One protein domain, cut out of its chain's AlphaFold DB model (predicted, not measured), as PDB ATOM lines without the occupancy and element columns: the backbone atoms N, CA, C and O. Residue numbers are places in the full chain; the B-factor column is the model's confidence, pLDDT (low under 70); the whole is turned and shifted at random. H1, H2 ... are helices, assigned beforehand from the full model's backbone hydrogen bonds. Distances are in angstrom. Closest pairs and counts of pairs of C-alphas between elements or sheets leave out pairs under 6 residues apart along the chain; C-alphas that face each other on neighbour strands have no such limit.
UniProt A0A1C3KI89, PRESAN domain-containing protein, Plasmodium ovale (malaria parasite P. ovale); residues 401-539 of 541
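AT A GLANCE: This is residues 401 to 539 of the 541 residues of the protein "PRESAN domain-containing protein" of Plasmodium ovale (malaria parasite P. ovale) (UniProt A0A1C3KI89). Three long helices, H2, H3 and H4, stand side by side in a triangle as an elongated up-and-down bundle, each running against the one before it in the chain. The shorter H1 is the fourth helix of the bundle and packs loosely, with residues 409 to 416, on H2 and H4 on the side away from H3. The printed part has 139 residues with four named helices, H1 to H4 along the chain, and no named strand; its class is all helix. It is loose, with a radius of gyration of the C-alphas of 18.6 A, and spans 60 by 30 by 18 A, only just a rod.

HOW THE PARTS SIT: H2, residues 425 to 461, is the longest helix and, with H4, residues 505 to 537, a hub touching three helices. H2 and H4 touch at Phe 443 and Thr 523, the closest C-alphas, 5.8 A apart, and run the same way at a shallow tilt of 14 degrees. H3, residues 465 to 498, touches H2, closest C-alphas Ala 458 and Arg 468 at 6.9 A, running opposite ways as a hairpin. H3 and H4, also a hairpin, touch at Tyr 471 and Leu 534, closest C-alphas 7.5 A apart. H1, residues 401 to 418, only just touches H2, with 3 pairs of C-alphas within 8 A, through its residues 409 to 412 alone; the closest C-alphas, of Ile 412 and Thr 431, are 6.5 A apart. H1 and H3 are apart. In H2, H3 and H4 every O i to N i+4 pair is within hydrogen-bond range; in H1, 13 of 14.

IN THESE COORDINATES: H2 measures 53.7 A from C-alpha 425 at (181.696, 151.355, 172.537) to C-alpha 461, H3 48.1 A, H4 47.7 A and H1 25.7 A. H1 begins at C-alpha 401 (181.836, 180.276, 184.034); H4 ends at C-alpha 537 (155.248, 190.950, 174.345).

THE WHOLE: The C-alphas of Pro 421 and Gln 462, the two farthest apart, are 60.1 A apart. The printed part has no cut. The link from H2 to H3 is tight, the other two short. Residues 401 to 407 have pLDDT under 70; the mean of the printed part is 88.2.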
ATOM      1  N   TYR A 401     182.865 181.093 184.687       38.22
ATOM      2  CA  TYR A 401     181.836 180.276 184.034       38.22
ATOM      3  C   TYR A 401     182.044 180.143 182.514       38.22
ATOM      4  O   TYR A 401     181.590 179.170 181.912       38.22
ATOM      5  N   LYS A 402     182.748 181.086 181.868       36.91
ATOM      6  CA  LYS A 402     183.135 180.980 180.448       36.91
ATOM      7  C   LYS A 402     184.389 180.115 180.268       36.91
ATOM      8  O   LYS A 402     184.412 179.292 179.355       36.91
ATOM      9  N   SER A 403     185.366 180.252 181.163       35.44
ATOM     10  CA  SER A 403     186.569 179.418 181.259       35.44
ATOM     11  C   SER A 403     186.189 177.945 181.441       35.44
ATOM     12  O   SER A 403     186.473 177.114 180.576       35.44
ATOM     13  N   ALA A 404     185.390 177.636 182.469       42.72
ATOM     14  CA  ALA A 404     184.861 176.296 182.718       42.72
ATOM     15  C   ALA A 404     183.996 175.760 181.558       42.72
ATOM     16  O   ALA A 404     184.034 174.567 181.251       42.72
ATOM     17  N   LYS A 405     183.243 176.627 180.858       50.44
ATOM     18  CA  LYS A 405     182.445 176.221 179.686       50.44
ATOM     19  C   LYS A 405     183.279 175.816 178.476       50.44
ATOM     20  O   LYS A 405     182.796 174.975 177.719       50.44
ATOM     21  N   GLN A 406     184.457 176.403 178.263       51.53
ATOM     22  CA  GLN A 406     185.365 175.986 177.189       51.53
ATOM     23  C   GLN A 406     186.105 174.699 177.584       51.53
ATOM     24  O   GLN A 406     186.120 173.751 176.799       51.53
ATOM     25  N   ASN A 407     186.561 174.626 178.839       68.06
ATOM     26  CA  ASN A 407     187.293 173.492 179.401       68.06
ATOM     27  C   ASN A 407     186.573 172.141 179.196       68.06
ATOM     28  O   ASN A 407     187.190 171.206 178.717       68.06
ATOM     29  N   TYR A 408     185.259 172.026 179.431       72.38
ATOM     30  CA  TYR A 408     184.583 170.713 179.339       72.38
ATOM     31  C   TYR A 408     184.491 170.118 177.918       72.38
ATOM     32  O   TYR A 408     184.540 168.901 177.742       72.38
ATOM     33  N   VAL A 409     184.359 170.951 176.879       74.81
ATOM     34  CA  VAL A 409     184.398 170.451 175.488       74.81
ATOM     35  C   VAL A 409     185.827 170.044 175.131       74.81
ATOM     36  O   VAL A 409     186.041 169.005 174.513       74.81
ATOM     37  N   GLU A 410     186.802 170.828 175.584       80.00
ATOM     38  CA  GLU A 410     188.228 170.564 175.430       80.00
ATOM     39  C   GLU A 410     188.677 169.299 176.190       80.00
ATOM     40  O   GLU A 410     189.435 168.507 175.644       80.00
ATOM     41  N   GLU A 411     188.144 169.025 177.384       83.00
ATOM     42  CA  GLU A 411     188.344 167.802 178.175       83.00
ATOM     43  C   GLU A 411     187.872 166.554 177.414       83.00
ATOM     44  O   GLU A 411     188.597 165.556 177.327       83.00
ATOM     45  N   ILE A 412     186.689 166.621 176.794       79.31
ATOM     46  CA  ILE A 412     186.169 165.537 175.955       79.31
ATOM     47  C   ILE A 412     187.039 165.379 174.703       79.31
ATOM     48  O   ILE A 412     187.487 164.269 174.422       79.31
ATOM     49  N   CYS A 413     187.379 166.459 173.995       79.50
ATOM     50  CA  CYS A 413     188.284 166.389 172.842       79.50
ATOM     51  C   CYS A 413     189.664 165.818 173.210       79.50
ATOM     52  O   CYS A 413     190.191 164.980 172.483       79.50
ATOM     53  N   ASN A 414     190.224 166.197 174.358       83.75
ATOM     54  CA  ASN A 414     191.486 165.677 174.882       83.75
ATOM     55  C   ASN A 414     191.385 164.201 175.285       83.75
ATOM     56  O   ASN A 414     192.345 163.456 175.109       83.75
ATOM     57  N   THR A 415     190.221 163.750 175.757       80.94
ATOM     58  CA  THR A 415     189.943 162.324 175.989       80.94
ATOM     59  C   THR A 415     189.934 161.556 174.664       80.94
ATOM     60  O   THR A 415     190.658 160.572 174.529       80.94
ATOM     61  N   LEU A 416     189.232 162.055 173.639       83.19
ATOM     62  CA  LEU A 416     189.203 161.444 172.300       83.19
ATOM     63  C   LEU A 416     190.556 161.508 171.570       83.19
ATOM     64  O   LEU A 416     190.840 160.662 170.727       83.19
ATOM     65  N   ASN A 417     191.405 162.489 171.883       82.44
ATOM     66  CA  ASN A 417     192.772 162.593 171.363       82.44
ATOM     67  C   ASN A 417     193.779 161.697 172.107       82.44
ATOM     68  O   ASN A 417     194.881 161.492 171.607       82.44
ATOM     69  N   ARG A 418     193.411 161.151 173.275       85.00
ATOM     70  CA  ARG A 418     194.169 160.100 173.983       85.00
ATOM     71  C   ARG A 418     193.756 158.686 173.558       85.00
ATOM     72  O   ARG A 418     194.500 157.744 173.816       85.00
ATOM     73  N   CYS A 419     192.599 158.526 172.913       82.25
ATOM     74  CA  CYS A 419     192.235 157.283 172.237       82.25
ATOM     75  C   CYS A 419     193.176 157.019 171.049       82.25
ATOM     76  O   CYS A 419     193.620 157.947 170.374       82.25
ATOM     77  N   GLY A 420     193.454 155.740 170.776       83.19
ATOM     78  CA  GLY A 420     194.183 155.320 169.577       83.19
ATOM     79  C   GLY A 420     193.330 155.442 168.302       83.19
ATOM     80  O   GLY A 420     192.264 156.057 168.332       83.19
ATOM     81  N   PRO A 421     193.726 154.817 167.176       87.00
ATOM     82  CA  PRO A 421     192.909 154.801 165.953       87.00
ATOM     83  C   PRO A 421     191.543 154.113 166.138       87.00
ATOM     84  O   PRO A 421     190.617 154.365 165.365       87.00
ATOM     85  N   TYR A 422     191.413 153.288 167.182       89.94
ATOM     86  CA  TYR A 422     190.172 152.648 167.601       89.94
ATOM     87  C   TYR A 422     189.751 153.117 168.999       89.94
ATOM     88  O   TYR A 422     190.601 153.311 169.873       89.94
ATOM     89  N   ILE A 423     188.442 153.236 169.211       90.62
ATOM     90  CA  ILE A 423     187.800 153.576 170.490       90.62
ATOM     91  C   ILE A 423     186.724 152.525 170.810       90.62
ATOM     92  O   ILE A 423     186.069 152.016 169.898       90.62
ATOM     93  N   SER A 424     186.555 152.153 172.085       91.38
ATOM     94  CA  SER A 424     185.544 151.162 172.482       91.38
ATOM     95  C   SER A 424     184.138 151.767 172.549       91.38
ATOM     96  O   SER A 424     183.974 152.960 172.800       91.38
ATOM     97  N   VAL A 425     183.105 150.932 172.384       90.62
ATOM     98  CA  VAL A 425     181.696 151.355 172.537       90.62
ATOM     99  C   VAL A 425     181.441 151.953 173.926       90.62
ATOM    100  O   VAL A 425     180.824 153.004 174.021       90.62
ATOM    101  N   GLU A 426     181.999 151.362 174.986       91.06
ATOM    102  CA  GLU A 426     181.918 151.884 176.360       91.06
ATOM    103  C   GLU A 426     182.515 153.301 176.484       91.06
ATOM    104  O   GLU A 426     181.924 154.181 177.108       91.06
ATOM    105  N   GLN A 427     183.655 153.562 175.833       89.88
ATOM    106  CA  GLN A 427     184.271 154.894 175.790       89.88
ATOM    107  C   GLN A 427     183.444 155.888 174.962       89.88
ATOM    108  O   GLN A 427     183.349 157.060 175.339       89.88
ATOM    109  N   MET A 428     182.828 155.449 173.857       92.75
ATOM    110  CA  MET A 428     181.877 156.278 173.106       92.75
ATOM    111  C   MET A 428     180.665 156.632 173.974       92.75
ATOM    112  O   MET A 428     180.291 157.795 174.056       92.75
ATOM    113  N   GLU A 429     180.068 155.654 174.657       92.25
ATOM    114  CA  GLU A 429     178.898 155.858 175.511       92.25
ATOM    115  C   GLU A 429     179.205 156.805 176.676       92.25
ATOM    116  O   GLU A 429     178.473 157.778 176.861       92.25
ATOM    117  N   ASP A 430     180.292 156.594 177.420       90.38
ATOM    118  CA  ASP A 430     180.693 157.473 178.526       90.38
ATOM    119  C   ASP A 430     180.943 158.920 178.058       90.38
ATOM    120  O   ASP A 430     180.357 159.867 178.597       90.38
ATOM    121  N   THR A 431     181.764 159.107 177.018       91.19
ATOM    122  CA  THR A 431     182.093 160.452 176.511       91.19
ATOM    123  C   THR A 431     180.888 161.153 175.882       91.19
ATOM    124  O   THR A 431     180.729 162.364 176.063       91.19
ATOM    125  N   TYR A 432     180.001 160.420 175.201       93.06
ATOM    126  CA  TYR A 432     178.804 160.997 174.597       93.06
ATOM    127  C   TYR A 432     177.752 161.388 175.641       93.06
ATOM    128  O   TYR A 432     177.236 162.504 175.576       93.06
ATOM    129  N   HIS A 433     177.458 160.542 176.637       90.81
ATOM    130  CA  HIS A 433     176.499 160.899 177.691       90.81
ATOM    131  C   HIS A 433     176.974 162.121 178.494       90.81
ATOM    132  O   HIS A 433     176.183 163.033 178.748       90.81
ATOM    133  N   LYS A 434     178.278 162.199 178.804       88.88
ATOM    134  CA  LYS A 434     178.920 163.377 179.417       88.88
ATOM    135  C   LYS A 434     178.716 164.649 178.589       88.88
ATOM    136  O   LYS A 434     178.231 165.655 179.116       88.88
ATOM    137  N   LEU A 435     179.022 164.599 177.289       91.25
ATOM    138  CA  LEU A 435     178.799 165.707 176.354       91.25
ATOM    139  C   LEU A 435     177.328 166.139 176.321       91.25
ATOM    140  O   LEU A 435     177.010 167.321 176.471       91.25
ATOM    141  N   HIS A 436     176.432 165.180 176.116       90.88
ATOM    142  CA  HIS A 436     175.001 165.397 175.959       90.88
ATOM    143  C   HIS A 436     174.385 166.056 177.208       90.88
ATOM    144  O   HIS A 436     173.647 167.037 177.090       90.88
ATOM    145  N   ASP A 437     174.752 165.617 178.416       87.56
ATOM    146  CA  ASP A 437     174.266 166.229 179.659       87.56
ATOM    147  C   ASP A 437     174.925 167.577 179.991       87.56
ATOM    148  O   ASP A 437     174.319 168.407 180.677       87.56
ATOM    149  N   TYR A 438     176.124 167.865 179.476       88.69
ATOM    150  CA  TYR A 438     176.638 169.240 179.443       88.69
ATOM    151  C   TYR A 438     175.791 170.126 178.514       88.69
ATOM    152  O   TYR A 438     175.393 171.220 178.920       88.69
ATOM    153  N   GLN A 439     175.444 169.662 177.305       90.94
ATOM    154  CA  GLN A 439     174.648 170.453 176.356       90.94
ATOM    155  C   GLN A 439     173.214 170.694 176.864       90.94
ATOM    156  O   GLN A 439     172.723 171.823 176.803       90.94
ATOM    157  N   ARG A 440     172.571 169.686 177.472       93.38
ATOM    158  CA  ARG A 440     171.274 169.849 178.155       93.38
ATOM    159  C   ARG A 440     171.339 170.893 179.271       93.38
ATOM    160  O   ARG A 440     170.499 171.791 179.307       93.38
ATOM    161  N   ARG A 441     172.349 170.834 180.149       87.69
ATOM    162  CA  ARG A 441     172.543 171.840 181.214       87.69
ATOM    163  C   ARG A 441     172.803 173.239 180.648       87.69
ATOM    164  O   ARG A 441     172.242 174.207 181.147       87.69
ATOM    165  N   LYS A 442     173.566 173.353 179.558       89.81
ATOM    166  CA  LYS A 442     173.817 174.619 178.851       89.81
ATOM    167  C   LYS A 442     172.541 175.238 178.265       89.81
ATOM    168  O   LYS A 442     172.390 176.458 178.337       89.81
ATOM    169  N   PHE A 443     171.612 174.428 177.751       93.75
ATOM    170  CA  PHE A 443     170.285 174.899 177.337       93.75
ATOM    171  C   PHE A 443     169.428 175.329 178.539       93.75
ATOM    172  O   PHE A 443     168.774 176.367 178.479       93.75
ATOM    173  N   LEU A 444     169.467 174.596 179.657       90.50
ATOM    174  CA  LEU A 444     168.756 174.989 180.882       90.50
ATOM    175  C   LEU A 444     169.271 176.322 181.451       90.50
ATOM    176  O   LEU A 444     168.458 177.171 181.808       90.50
ATOM    177  N   THR A 445     170.586 176.582 181.451       91.81
ATOM    178  CA  THR A 445     171.092 177.920 181.817       91.81
ATOM    179  C   THR A 445     170.652 178.992 180.822       91.81
ATOM    180  O   THR A 445     170.364 180.108 181.228       91.81
ATOM    181  N   MET A 446     170.538 178.679 179.529       96.19
ATOM    182  CA  MET A 446     169.991 179.626 178.552       96.19
ATOM    183  C   MET A 446     168.529 179.999 178.865       96.19
ATOM    184  O   MET A 446     168.163 181.165 178.725       96.19
ATOM    185  N   MET A 447     167.715 179.058 179.361       94.50
ATOM    186  CA  MET A 447     166.369 179.363 179.864       94.50
ATOM    187  C   MET A 447     166.412 180.269 181.104       94.50
ATOM    188  O   MET A 447     165.656 181.232 181.181       94.50
ATOM    189  N   ASP A 448     167.311 180.018 182.055       90.50
ATOM    190  CA  ASP A 448     167.454 180.859 183.253       90.50
ATOM    191  C   ASP A 448     167.964 182.284 182.917       90.50
ATOM    192  O   ASP A 448     167.419 183.279 183.397       90.50
ATOM    193  N   GLU A 449     168.895 182.411 181.963       94.00
ATOM    194  CA  GLU A 449     169.316 183.694 181.379       94.00
ATOM    195  C   GLU A 449     168.129 184.460 180.749       94.00
ATOM    196  O   GLU A 449     168.061 185.689 180.859       94.00
ATOM    197  N   LEU A 450     167.171 183.763 180.117       95.38
ATOM    198  CA  LEU A 450     165.932 184.368 179.604       95.38
ATOM    199  C   LEU A 450     164.968 184.776 180.734       95.38
ATOM    200  O   LEU A 450     164.378 185.856 180.650       95.38
ATOM    201  N   TRP A 451     164.837 183.991 181.812       94.69
ATOM    202  CA  TRP A 451     164.059 184.389 182.998       94.69
ATOM    203  C   TRP A 451     164.607 185.685 183.594       94.69
ATOM    204  O   TRP A 451     163.860 186.656 183.738       94.69
ATOM    205  N   HIS A 452     165.913 185.738 183.872       93.12
ATOM    206  CA  HIS A 452     166.564 186.921 184.435       93.12
ATOM    207  C   HIS A 452     166.466 188.138 183.504       93.12
ATOM    208  O   HIS A 452     166.293 189.262 183.986       93.12
ATOM    209  N   PHE A 453     166.472 187.930 182.182       95.62
ATOM    210  CA  PHE A 453     166.110 188.973 181.224       95.62
ATOM    211  C   PHE A 453     164.675 189.490 181.444       95.62
ATOM    212  O   PHE A 453     164.507 190.701 181.576       95.62
ATOM    213  N   THR A 454     163.655 188.623 181.552       94.81
ATOM    214  CA  THR A 454     162.268 189.086 181.790       94.81
ATOM    215  C   THR A 454     162.106 189.833 183.112       94.81
ATOM    216  O   THR A 454     161.425 190.853 183.136       94.81
ATOM    217  N   VAL A 455     162.749 189.376 184.195       92.88
ATOM    218  CA  VAL A 455     162.684 190.027 185.516       92.88
ATOM    219  C   VAL A 455     163.342 191.408 185.466       92.88
ATOM    220  O   VAL A 455     162.741 192.398 185.878       92.88
ATOM    221  N   SER A 456     164.545 191.509 184.883       95.19
ATOM    222  CA  SER A 456     165.232 192.797 184.721       95.19
ATOM    223  C   SER A 456     164.475 193.753 183.794       95.19
ATOM    224  O   SER A 456     164.524 194.965 183.999       95.19
ATOM    225  N   TYR A 457     163.775 193.231 182.783       94.56
ATOM    226  CA  TYR A 457     162.945 194.032 181.886       94.56
ATOM    227  C   TYR A 457     161.686 194.549 182.597       94.56
ATOM    228  O   TYR A 457     161.423 195.749 182.567       94.56
ATOM    229  N   ALA A 458     160.957 193.678 183.297       93.38
ATOM    230  CA  ALA A 458     159.743 194.041 184.024       93.38
ATOM    231  C   ALA A 458     159.995 195.103 185.100       93.38
ATOM    232  O   ALA A 458     159.306 196.119 185.110       93.38
ATOM    233  N   GLY A 459     161.040 194.939 185.922       93.31
ATOM    234  CA  GLY A 459     161.397 195.924 186.949       93.31
ATOM    235  C   GLY A 459     161.759 197.308 186.387       93.31
ATOM    236  O   GLY A 459     161.455 198.319 187.009       93.31
ATOM    237  N   LYS A 460     162.346 197.376 185.183       95.00
ATOM    238  CA  LYS A 460     162.670 198.645 184.497       95.00
ATOM    239  C   LYS A 460     161.459 199.327 183.858       95.00
ATOM    240  O   LYS A 460     161.503 200.531 183.630       95.00
ATOM    241  N   HIS A 461     160.408 198.567 183.558       94.00
ATOM    242  CA  HIS A 461     159.209 199.041 182.865       94.00
ATOM    243  C   HIS A 461     157.940 199.016 183.739       94.00
ATOM    244  O   HIS A 461     156.860 199.284 183.233       94.00
ATOM    245  N   GLN A 462     158.069 198.725 185.042       93.31
ATOM    246  CA  GLN A 462     156.965 198.640 186.017       93.31
ATOM    247  C   GLN A 462     155.842 197.660 185.606       93.31
ATOM    248  O   GLN A 462     154.671 197.845 185.936       93.31
ATOM    249  N   ILE A 463     156.209 196.595 184.886       93.38
ATOM    250  CA  ILE A 463     155.283 195.555 184.411       93.38
ATOM    251  C   ILE A 463     154.859 194.680 185.591       93.38
ATOM    252  O   ILE A 463     155.711 194.275 186.386       93.38
ATOM    253  N   SER A 464     153.569 194.343 185.692       92.25
ATOM    254  CA  SER A 464     153.084 193.502 186.789       92.25
ATOM    255  C   SER A 464     153.663 192.083 186.742       92.25
ATOM    256  O   SER A 464     153.822 191.465 185.682       92.25
ATOM    257  N   GLU A 465     153.970 191.551 187.924       89.44
ATOM    258  CA  GLU A 465     154.621 190.246 188.066       89.44
ATOM    259  C   GLU A 465     153.733 189.094 187.571       89.44
ATOM    260  O   GLU A 465     154.249 188.132 187.005       89.44
ATOM    261  N   ASP A 466     152.406 189.208 187.687       88.56
ATOM    262  CA  ASP A 466     151.462 188.225 187.140       88.56
ATOM    263  C   ASP A 466     151.454 188.218 185.603       88.56
ATOM    264  O   ASP A 466     151.481 187.148 184.990       88.56
ATOM    265  N   TYR A 467     151.494 189.397 184.962       87.88
ATOM    266  CA  TYR A 467     151.593 189.508 183.502       87.88
ATOM    267  C   TYR A 467     152.911 188.900 183.007       87.88
ATOM    268  O   TYR A 467     152.912 188.047 182.114       87.88
ATOM    269  N   ARG A 468     154.037 189.273 183.634       93.12
ATOM    270  CA  ARG A 468     155.361 188.717 183.317       93.12
ATOM    271  C   ARG A 468     155.396 187.199 183.518       93.12
ATOM    272  O   ARG A 468     155.879 186.481 182.643       93.12
ATOM    273  N   SER A 469     154.877 186.710 184.646       87.88
ATOM    274  CA  SER A 469     154.890 185.287 185.001       87.88
ATOM    275  C   SER A 469     154.071 184.438 184.034       87.88
ATOM    276  O   SER A 469     154.526 183.359 183.660       87.88
ATOM    277  N   LYS A 470     152.913 184.931 183.571       88.31
ATOM    278  CA  LYS A 470     152.087 184.233 182.577       88.31
ATOM    279  C   LYS A 470     152.852 183.986 181.273       88.31
ATOM    280  O   LYS A 470     153.006 182.837 180.859       88.31
ATOM    281  N   TYR A 471     153.383 185.041 180.651       86.88
ATOM    282  CA  TYR A 471     154.122 184.903 179.387       86.88
ATOM    283  C   TYR A 471     155.456 184.170 179.555       86.88
ATOM    284  O   TYR A 471     155.893 183.474 178.636       86.88
ATOM    285  N   TRP A 472     156.086 184.258 180.732       92.56
ATOM    286  CA  TRP A 472     157.219 183.395 181.047       92.56
ATOM    287  C   TRP A 472     156.826 181.915 181.069       92.56
ATOM    288  O   TRP A 472     157.527 181.101 180.476       92.56
ATOM    289  N   TRP A 473     155.727 181.552 181.732       88.00
ATOM    290  CA  TRP A 473     155.287 180.162 181.854       88.00
ATOM    291  C   TRP A 473     154.974 179.548 180.481       88.00
ATOM    292  O   TRP A 473     155.483 178.473 180.165       88.00
ATOM    293  N   GLU A 474     154.259 180.278 179.614       85.69
ATOM    294  CA  GLU A 474     154.014 179.889 178.214       85.69
ATOM    295  C   GLU A 474     155.331 179.658 177.433       85.69
ATOM    296  O   GLU A 474     155.491 178.644 176.751       85.69
ATOM    297  N   CYS A 475     156.312 180.556 177.580       89.88
ATOM    298  CA  CYS A 475     157.631 180.449 176.945       89.88
ATOM    299  C   CYS A 475     158.464 179.266 177.478       89.88
ATOM    300  O   CYS A 475     158.993 178.467 176.700       89.88
ATOM    301  N   SER A 476     158.557 179.134 178.803       89.25
ATOM    302  CA  SER A 476     159.308 178.096 179.518       89.25
ATOM    303  C   SER A 476     158.821 176.695 179.153       89.25
ATOM    304  O   SER A 476     159.621 175.793 178.889       89.25
ATOM    305  N   ASN A 477     157.503 176.528 179.048       86.50
ATOM    306  CA  ASN A 477     156.852 175.303 178.602       86.50
ATOM    307  C   ASN A 477     157.301 174.877 177.196       86.50
ATOM    308  O   ASN A 477     157.716 173.733 176.985       86.50
ATOM    309  N   ILE A 478     157.293 175.802 176.234       88.81
ATOM    310  CA  ILE A 478     157.672 175.497 174.848       88.81
ATOM    311  C   ILE A 478     159.183 175.285 174.723       88.81
ATOM    312  O   ILE A 478     159.615 174.375 174.014       88.81
ATOM    313  N   LEU A 479     160.007 176.046 175.450       90.62
ATOM    314  CA  LEU A 479     161.447 175.786 175.566       90.62
ATOM    315  C   LEU A 479     161.730 174.393 176.158       90.62
ATOM    316  O   LEU A 479     162.600 173.684 175.652       90.62
ATOM    317  N   THR A 480     160.941 173.954 177.144       89.25
ATOM    318  CA  THR A 480     161.032 172.612 177.743       89.25
ATOM    319  C   THR A 480     160.687 171.512 176.735       89.25
ATOM    320  O   THR A 480     161.453 170.558 176.598       89.25
ATOM    321  N   CYS A 481     159.597 171.638 175.967       85.94
ATOM    322  CA  CYS A 481     159.290 170.649 174.925       85.94
ATOM    323  C   CYS A 481     160.320 170.650 173.784       85.94
ATOM    324  O   CYS A 481     160.700 169.575 173.326       85.94
ATOM    325  N   ASN A 482     160.838 171.814 173.368       91.12
ATOM    326  CA  ASN A 482     161.954 171.886 172.416       91.12
ATOM    327  C   ASN A 482     163.178 171.106 172.938       91.12
ATOM    328  O   ASN A 482     163.753 170.305 172.201       91.12
ATOM    329  N   LEU A 483     163.547 171.282 174.215       92.94
ATOM    330  CA  LEU A 483     164.643 170.542 174.848       92.94
ATOM    331  C   LEU A 483     164.387 169.028 174.874       92.94
ATOM    332  O   LEU A 483     165.295 168.262 174.568       92.94
ATOM    333  N   MET A 484     163.171 168.585 175.213       86.50
ATOM    334  CA  MET A 484     162.819 167.157 175.253       86.50
ATOM    335  C   MET A 484     162.892 166.492 173.875       86.50
ATOM    336  O   MET A 484     163.407 165.380 173.756       86.50
ATOM    337  N   LYS A 485     162.412 167.173 172.831       88.94
ATOM    338  CA  LYS A 485     162.443 166.654 171.460       88.94
ATOM    339  C   LYS A 485     163.863 166.625 170.887       88.94
ATOM    340  O   LYS A 485     164.257 165.609 170.317       88.94
ATOM    341  N   MET A 486     164.659 167.672 171.134       93.00
ATOM    342  CA  MET A 486     166.091 167.699 170.803       93.00
ATOM    343  C   MET A 486     166.852 166.570 171.516       93.00
ATOM    344  O   MET A 486     167.539 165.792 170.865       93.00
ATOM    345  N   HIS A 487     166.667 166.424 172.831       89.38
ATOM    346  CA  HIS A 487     167.255 165.357 173.648       89.38
ATOM    347  C   HIS A 487     166.938 163.958 173.101       89.38
ATOM    348  O   HIS A 487     167.856 163.160 172.912       89.38
ATOM    349  N   LYS A 488     165.662 163.665 172.809       88.88
ATOM    350  CA  LYS A 488     165.266 162.372 172.237       88.88
ATOM    351  C   LYS A 488     165.924 162.142 170.872       88.88
ATOM    352  O   LYS A 488     166.544 161.105 170.669       88.88
ATOM    353  N   SER A 489     165.806 163.113 169.964       92.50
ATOM    354  CA  SER A 489     166.375 163.030 168.616       92.50
ATOM    355  C   SER A 489     167.888 162.801 168.649       92.50
ATOM    356  O   SER A 489     168.415 162.015 167.862       92.50
ATOM    357  N   ASP A 490     168.606 163.440 169.576       93.69
ATOM    358  CA  ASP A 490     170.055 163.290 169.672       93.69
ATOM    359  C   ASP A 490     170.468 161.888 170.147       93.69
ATOM    360  O   ASP A 490     171.312 161.261 169.501       93.69
ATOM    361  N   LEU A 491     169.793 161.348 171.173       92.75
ATOM    362  CA  LEU A 491     169.991 159.962 171.620       92.75
ATOM    363  C   LEU A 491     169.617 158.935 170.538       92.75
ATOM    364  O   LEU A 491     170.377 157.994 170.312       92.75
ATOM    365  N   ASP A 492     168.493 159.122 169.834       93.12
ATOM    366  CA  ASP A 492     168.084 158.245 168.727       93.12
ATOM    367  C   ASP A 492     169.159 158.232 167.616       93.12
ATOM    368  O   ASP A 492     169.512 157.175 167.086       93.12
ATOM    369  N   ASN A 493     169.757 159.392 167.311       94.38
ATOM    370  CA  ASN A 493     170.878 159.505 166.372       94.38
ATOM    371  C   ASN A 493     172.166 158.827 166.873       94.38
ATOM    372  O   ASN A 493     172.885 158.240 166.066       94.38
ATOM    373  N   PHE A 494     172.477 158.883 168.171       95.12
ATOM    374  CA  PHE A 494     173.638 158.183 168.734       95.12
ATOM    375  C   PHE A 494     173.443 156.661 168.752       95.12
ATOM    376  O   PHE A 494     174.334 155.922 168.335       95.12
ATOM    377  N   ALA A 495     172.247 156.179 169.092       93.44
ATOM    378  CA  ALA A 495     171.902 154.765 168.967       93.44
ATOM    379  C   ALA A 495     171.994 154.273 167.506       93.44
ATOM    380  O   ALA A 495     172.369 153.127 167.260       93.44
ATOM    381  N   LEU A 496     171.690 155.131 166.523       93.50
ATOM    382  CA  LEU A 496     171.922 154.857 165.098       93.50
ATOM    383  C   LEU A 496     173.402 154.938 164.689       93.50
ATOM    384  O   LEU A 496     173.786 154.257 163.741       93.50
ATOM    385  N   PHE A 497     174.236 155.724 165.377       93.69
ATOM    386  CA  PHE A 497     175.689 155.733 165.177       93.69
ATOM    387  C   PHE A 497     176.315 154.419 165.664       93.69
ATOM    388  O   PHE A 497     176.948 153.726 164.869       93.69
ATOM    389  N   LEU A 498     176.052 154.011 166.912       91.62
ATOM    390  CA  LEU A 498     176.580 152.764 167.489       91.62
ATOM    391  C   LEU A 498     176.188 151.521 166.666       91.62
ATOM    392  O   LEU A 498     177.005 150.629 166.444       91.62
ATOM    393  N   LYS A 499     174.962 151.492 166.122       90.81
ATOM    394  CA  LYS A 499     174.481 150.413 165.236       90.81
ATOM    395  C   LYS A 499     175.281 150.239 163.938       90.81
ATOM    396  O   LYS A 499     175.143 149.193 163.310       90.81
ATOM    397  N   LYS A 500     176.113 151.206 163.531       86.81
ATOM    398  CA  LYS A 500     176.995 151.080 162.353       86.81
ATOM    399  C   LYS A 500     178.244 150.233 162.613       86.81
ATOM    400  O   LYS A 500     178.935 149.912 161.655       86.81
ATOM    401  N   GLN A 501     178.541 149.895 163.874       74.62
ATOM    402  CA  GLN A 501     179.708 149.094 164.285       74.62
ATOM    403  C   GLN A 501     181.076 149.659 163.834       74.62
ATOM    404  O   GLN A 501     182.070 148.935 163.794       74.62
ATOM    405  N   SER A 502     181.151 150.958 163.521       75.19
ATOM    406  CA  SER A 502     182.428 151.624 163.255       75.19
ATOM    407  C   SER A 502     183.119 151.963 164.570       75.19
ATOM    408  O   SER A 502     182.671 152.836 165.310       75.19
ATOM    409  N   ASN A 503     184.244 151.300 164.832       80.69
ATOM    410  CA  ASN A 503     185.099 151.568 165.991       80.69
ATOM    411  C   ASN A 503     186.137 152.679 165.715       80.69
ATOM    412  O   ASN A 503     187.100 152.817 166.464       80.69
ATOM    413  N   SER A 504     185.987 153.433 164.617       90.94
ATOM    414  CA  SER A 504     186.933 154.465 164.180       90.94
ATOM    415  C   SER A 504     186.866 155.712 165.065       90.94
ATOM    416  O   SER A 504     185.852 156.417 165.100       90.94
ATOM    417  N   THR A 505     187.976 156.030 165.735       90.31
ATOM    418  CA  THR A 505     188.086 157.218 166.596       90.31
ATOM    419  C   THR A 505     187.832 158.516 165.826       90.31
ATOM    420  O   THR A 505     187.189 159.422 166.350       90.31
ATOM    421  N   GLU A 506     188.272 158.613 164.568       90.06
ATOM    422  CA  GLU A 506     188.107 159.829 163.756       90.06
ATOM    423  C   GLU A 506     186.674 160.016 163.228       90.06
ATOM    424  O   GLU A 506     186.194 161.146 163.114       90.06
ATOM    425  N   GLU A 507     185.944 158.928 162.965       92.25
ATOM    426  CA  GLU A 507     184.513 159.016 162.639       92.25
ATOM    427  C   GLU A 507     183.691 159.421 163.865       92.25
ATOM    428  O   GLU A 507     182.807 160.275 163.762       92.25
ATOM    429  N   TYR A 508     184.021 158.874 165.038       93.44
ATOM    430  CA  TYR A 508     183.361 159.247 166.284       93.44
ATOM    431  C   TYR A 508     183.679 160.693 166.709       93.44
ATOM    432  O   TYR A 508     182.761 161.433 167.064       93.44
ATOM    433  N   LYS A 509     184.931 161.160 166.568       91.19
ATOM    434  CA  LYS A 509     185.292 162.584 166.734       91.19
ATOM    435  C   LYS A 509     184.465 163.490 165.821       91.19
ATOM    436  O   LYS A 509     183.961 164.512 166.283       91.19
ATOM    437  N   ARG A 510     184.295 163.122 164.545       92.25
ATOM    438  CA  ARG A 510     183.476 163.892 163.593       92.25
ATOM    439  C   ARG A 510     182.016 163.964 164.041       92.25
ATOM    440  O   ARG A 510     181.479 165.064 164.137       92.25
ATOM    441  N   PHE A 511     181.417 162.826 164.398       94.00
ATOM    442  CA  PHE A 511     180.061 162.764 164.952       94.00
ATOM    443  C   PHE A 511     179.916 163.654 166.200       94.00
ATOM    444  O   PHE A 511     179.008 164.480 166.271       94.00
ATOM    445  N   VAL A 512     180.847 163.559 167.155       92.38
ATOM    446  CA  VAL A 512     180.878 164.392 168.369       92.38
ATOM    447  C   VAL A 512     180.933 165.887 168.037       92.38
ATOM    448  O   VAL A 512     180.164 166.663 168.605       92.38
ATOM    449  N   MET A 513     181.775 166.304 167.087       90.50
ATOM    450  CA  MET A 513     181.871 167.704 166.650       90.50
ATOM    451  C   MET A 513     180.591 168.197 165.960       90.50
ATOM    452  O   MET A 513     180.135 169.311 166.231       90.50
ATOM    453  N   GLU A 514     179.965 167.365 165.126       94.38
ATOM    454  CA  GLU A 514     178.660 167.652 164.520       94.38
ATOM    455  C   GLU A 514     177.575 167.839 165.593       94.38
ATOM    456  O   GLU A 514     176.799 168.794 165.519       94.38
ATOM    457  N   LYS A 515     177.564 167.006 166.646       94.06
ATOM    458  CA  LYS A 515     176.638 167.157 167.782       94.06
ATOM    459  C   LYS A 515     176.924 168.396 168.630       94.06
ATOM    460  O   LYS A 515     175.984 169.099 168.999       94.06
ATOM    461  N   ILE A 516     178.195 168.717 168.892       92.50
ATOM    462  CA  ILE A 516     178.592 169.961 169.574       92.50
ATOM    463  C   ILE A 516     178.045 171.176 168.822       92.50
ATOM    464  O   ILE A 516     177.439 172.054 169.442       92.50
ATOM    465  N   LYS A 517     178.218 171.213 167.495       93.88
ATOM    466  CA  LYS A 517     177.691 172.284 166.647       93.88
ATOM    467  C   LYS A 517     176.161 172.336 166.688       93.88
ATOM    468  O   LYS A 517     175.608 173.390 166.981       93.88
ATOM    469  N   LEU A 518     175.486 171.206 166.472       96.12
ATOM    470  CA  LEU A 518     174.022 171.121 166.438       96.12
ATOM    471  C   LEU A 518     173.372 171.667 167.723       96.12
ATOM    472  O   LEU A 518     172.452 172.481 167.649       96.12
ATOM    473  N   TRP A 519     173.882 171.284 168.899       95.75
ATOM    474  CA  TRP A 519     173.401 171.807 170.185       95.75
ATOM    475  C   TRP A 519     173.727 173.290 170.401       95.75
ATOM    476  O   TRP A 519     172.909 174.010 170.982       95.75
ATOM    477  N   ASN A 520     174.892 173.765 169.945       93.38
ATOM    478  CA  ASN A 520     175.254 175.184 170.010       93.38
ATOM    479  C   ASN A 520     174.287 176.037 169.177       93.38
ATOM    480  O   ASN A 520     173.707 176.983 169.711       93.38
ATOM    481  N   ASP A 521     174.085 175.669 167.911       95.81
ATOM    482  CA  ASP A 521     173.249 176.397 166.952       95.81
ATOM    483  C   ASP A 521     171.776 176.401 167.409       95.81
ATOM    484  O   ASP A 521     171.140 177.458 167.469       95.81
ATOM    485  N   PHE A 522     171.257 175.247 167.855       96.50
ATOM    486  CA  PHE A 522     169.922 175.111 168.453       96.50
ATOM    487  C   PHE A 522     169.732 176.012 169.683       96.50
ATOM    488  O   PHE A 522     168.756 176.764 169.766       96.50
ATOM    489  N   THR A 523     170.676 175.982 170.631       95.12
ATOM    490  CA  THR A 523     170.604 176.798 171.855       95.12
ATOM    491  C   THR A 523     170.678 178.292 171.530       95.12
ATOM    492  O   THR A 523     169.951 179.092 172.122       95.12
ATOM    493  N   PHE A 524     171.527 178.679 170.572       95.81
ATOM    494  CA  PHE A 524     171.698 180.063 170.140       95.81
ATOM    495  C   PHE A 524     170.441 180.622 169.465       95.81
ATOM    496  O   PHE A 524     169.952 181.675 169.880       95.81
ATOM    497  N   GLU A 525     169.876 179.923 168.477       96.25
ATOM    498  CA  GLU A 525     168.695 180.413 167.758       96.25
ATOM    499  C   GLU A 525     167.448 180.444 168.649       96.25
ATOM    500  O   GLU A 525     166.723 181.443 168.636       96.25
ATOM    501  N   LYS A 526     167.234 179.439 169.517       94.81
ATOM    502  CA  LYS A 526     166.147 179.506 170.509       94.81
ATOM    503  C   LYS A 526     166.339 180.690 171.465       94.81
ATOM    504  O   LYS A 526     165.380 181.431 171.672       94.81
ATOM    505  N   LYS A 527     167.556 180.954 171.968       96.12
ATOM    506  CA  LYS A 527     167.833 182.137 172.806       96.12
ATOM    507  C   LYS A 527     167.509 183.444 172.086       96.12
ATOM    508  O   LYS A 527     166.775 184.280 172.611       96.12
ATOM    509  N   LYS A 528     168.073 183.626 170.892       95.50
ATOM    510  CA  LYS A 528     167.953 184.821 170.044       95.50
ATOM    511  C   LYS A 528     166.489 185.137 169.737       95.50
ATOM    512  O   LYS A 528     166.041 186.261 169.960       95.50
ATOM    513  N   MET A 529     165.734 184.127 169.310       94.19
ATOM    514  CA  MET A 529     164.312 184.245 169.012       94.19
ATOM    515  C   MET A 529     163.477 184.538 170.266       94.19
ATOM    516  O   MET A 529     162.731 185.514 170.273       94.19
ATOM    517  N   TRP A 530     163.605 183.752 171.342       94.44
ATOM    518  CA  TRP A 530     162.782 183.957 172.539       94.44
ATOM    519  C   TRP A 530     163.117 185.254 173.283       94.44
ATOM    520  O   TRP A 530     162.199 185.894 173.790       94.44
ATOM    521  N   THR A 531     164.369 185.730 173.250       94.12
ATOM    522  CA  THR A 531     164.714 187.085 173.726       94.12
ATOM    523  C   THR A 531     163.903 188.150 172.980       94.12
ATOM    524  O   THR A 531     163.372 189.067 173.604       94.12
ATOM    525  N   ALA A 532     163.778 188.033 171.652       92.38
ATOM    526  CA  ALA A 532     163.012 188.977 170.841       92.38
ATOM    527  C   ALA A 532     161.499 188.885 171.107       92.38
ATOM    528  O   ALA A 532     160.869 189.918 171.318       92.38
ATOM    529  N   LEU A 533     160.931 187.673 171.163       91.88
ATOM    530  CA  LEU A 533     159.498 187.457 171.418       91.88
ATOM    531  C   LEU A 533     159.080 187.937 172.818       91.88
ATOM    532  O   LEU A 533     158.117 188.691 172.943       91.88
ATOM    533  N   LEU A 534     159.839 187.581 173.862       92.19
ATOM    534  CA  LEU A 534     159.587 188.044 175.233       92.19
ATOM    535  C   LEU A 534     159.704 189.571 175.336       92.19
ATOM    536  O   LEU A 534     158.854 190.210 175.950       92.19
ATOM    537  N   LYS A 535     160.711 190.179 174.691       92.75
ATOM    538  CA  LYS A 535     160.867 191.643 174.658       92.75
ATOM    539  C   LYS A 535     159.730 192.342 173.908       92.75
ATOM    540  O   LYS A 535     159.362 193.447 174.288       92.75
ATOM    541  N   ALA A 536     159.204 191.736 172.844       90.94
ATOM    542  CA  ALA A 536     158.078 192.277 172.091       90.94
ATOM    543  C   ALA A 536     156.769 192.199 172.893       90.94
ATOM    544  O   ALA A 536     156.044 193.185 172.950       90.94
ATOM    545  N   GLN A 537     156.491 191.082 173.576       89.00
ATOM    546  CA  GLN A 537     155.248 190.950 174.345       89.00
ATOM    547  C   GLN A 537     155.268 191.754 175.648       89.00
ATOM    548  O   GLN A 537     154.292 192.429 175.955       89.00
ATOM    549  N   LEU A 538     156.396 191.796 176.367       90.75
ATOM    550  CA  LEU A 538     156.547 192.655 177.551       90.75
ATOM    551  C   LEU A 538     156.481 194.163 177.220       90.75
ATOM    552  O   LEU A 538     156.409 194.975 178.128       90.75
ATOM    553  N   LYS A 539     156.490 194.568 175.943       90.56
ATOM    554  CA  LYS A 539     156.242 195.959 175.518       90.56
ATOM    555  C   LYS A 539     154.764 196.321 175.325       90.56
ATOM    556  O   LYS A 539     154.489 197.471 174.996       90.56
TER     557      LYS A 539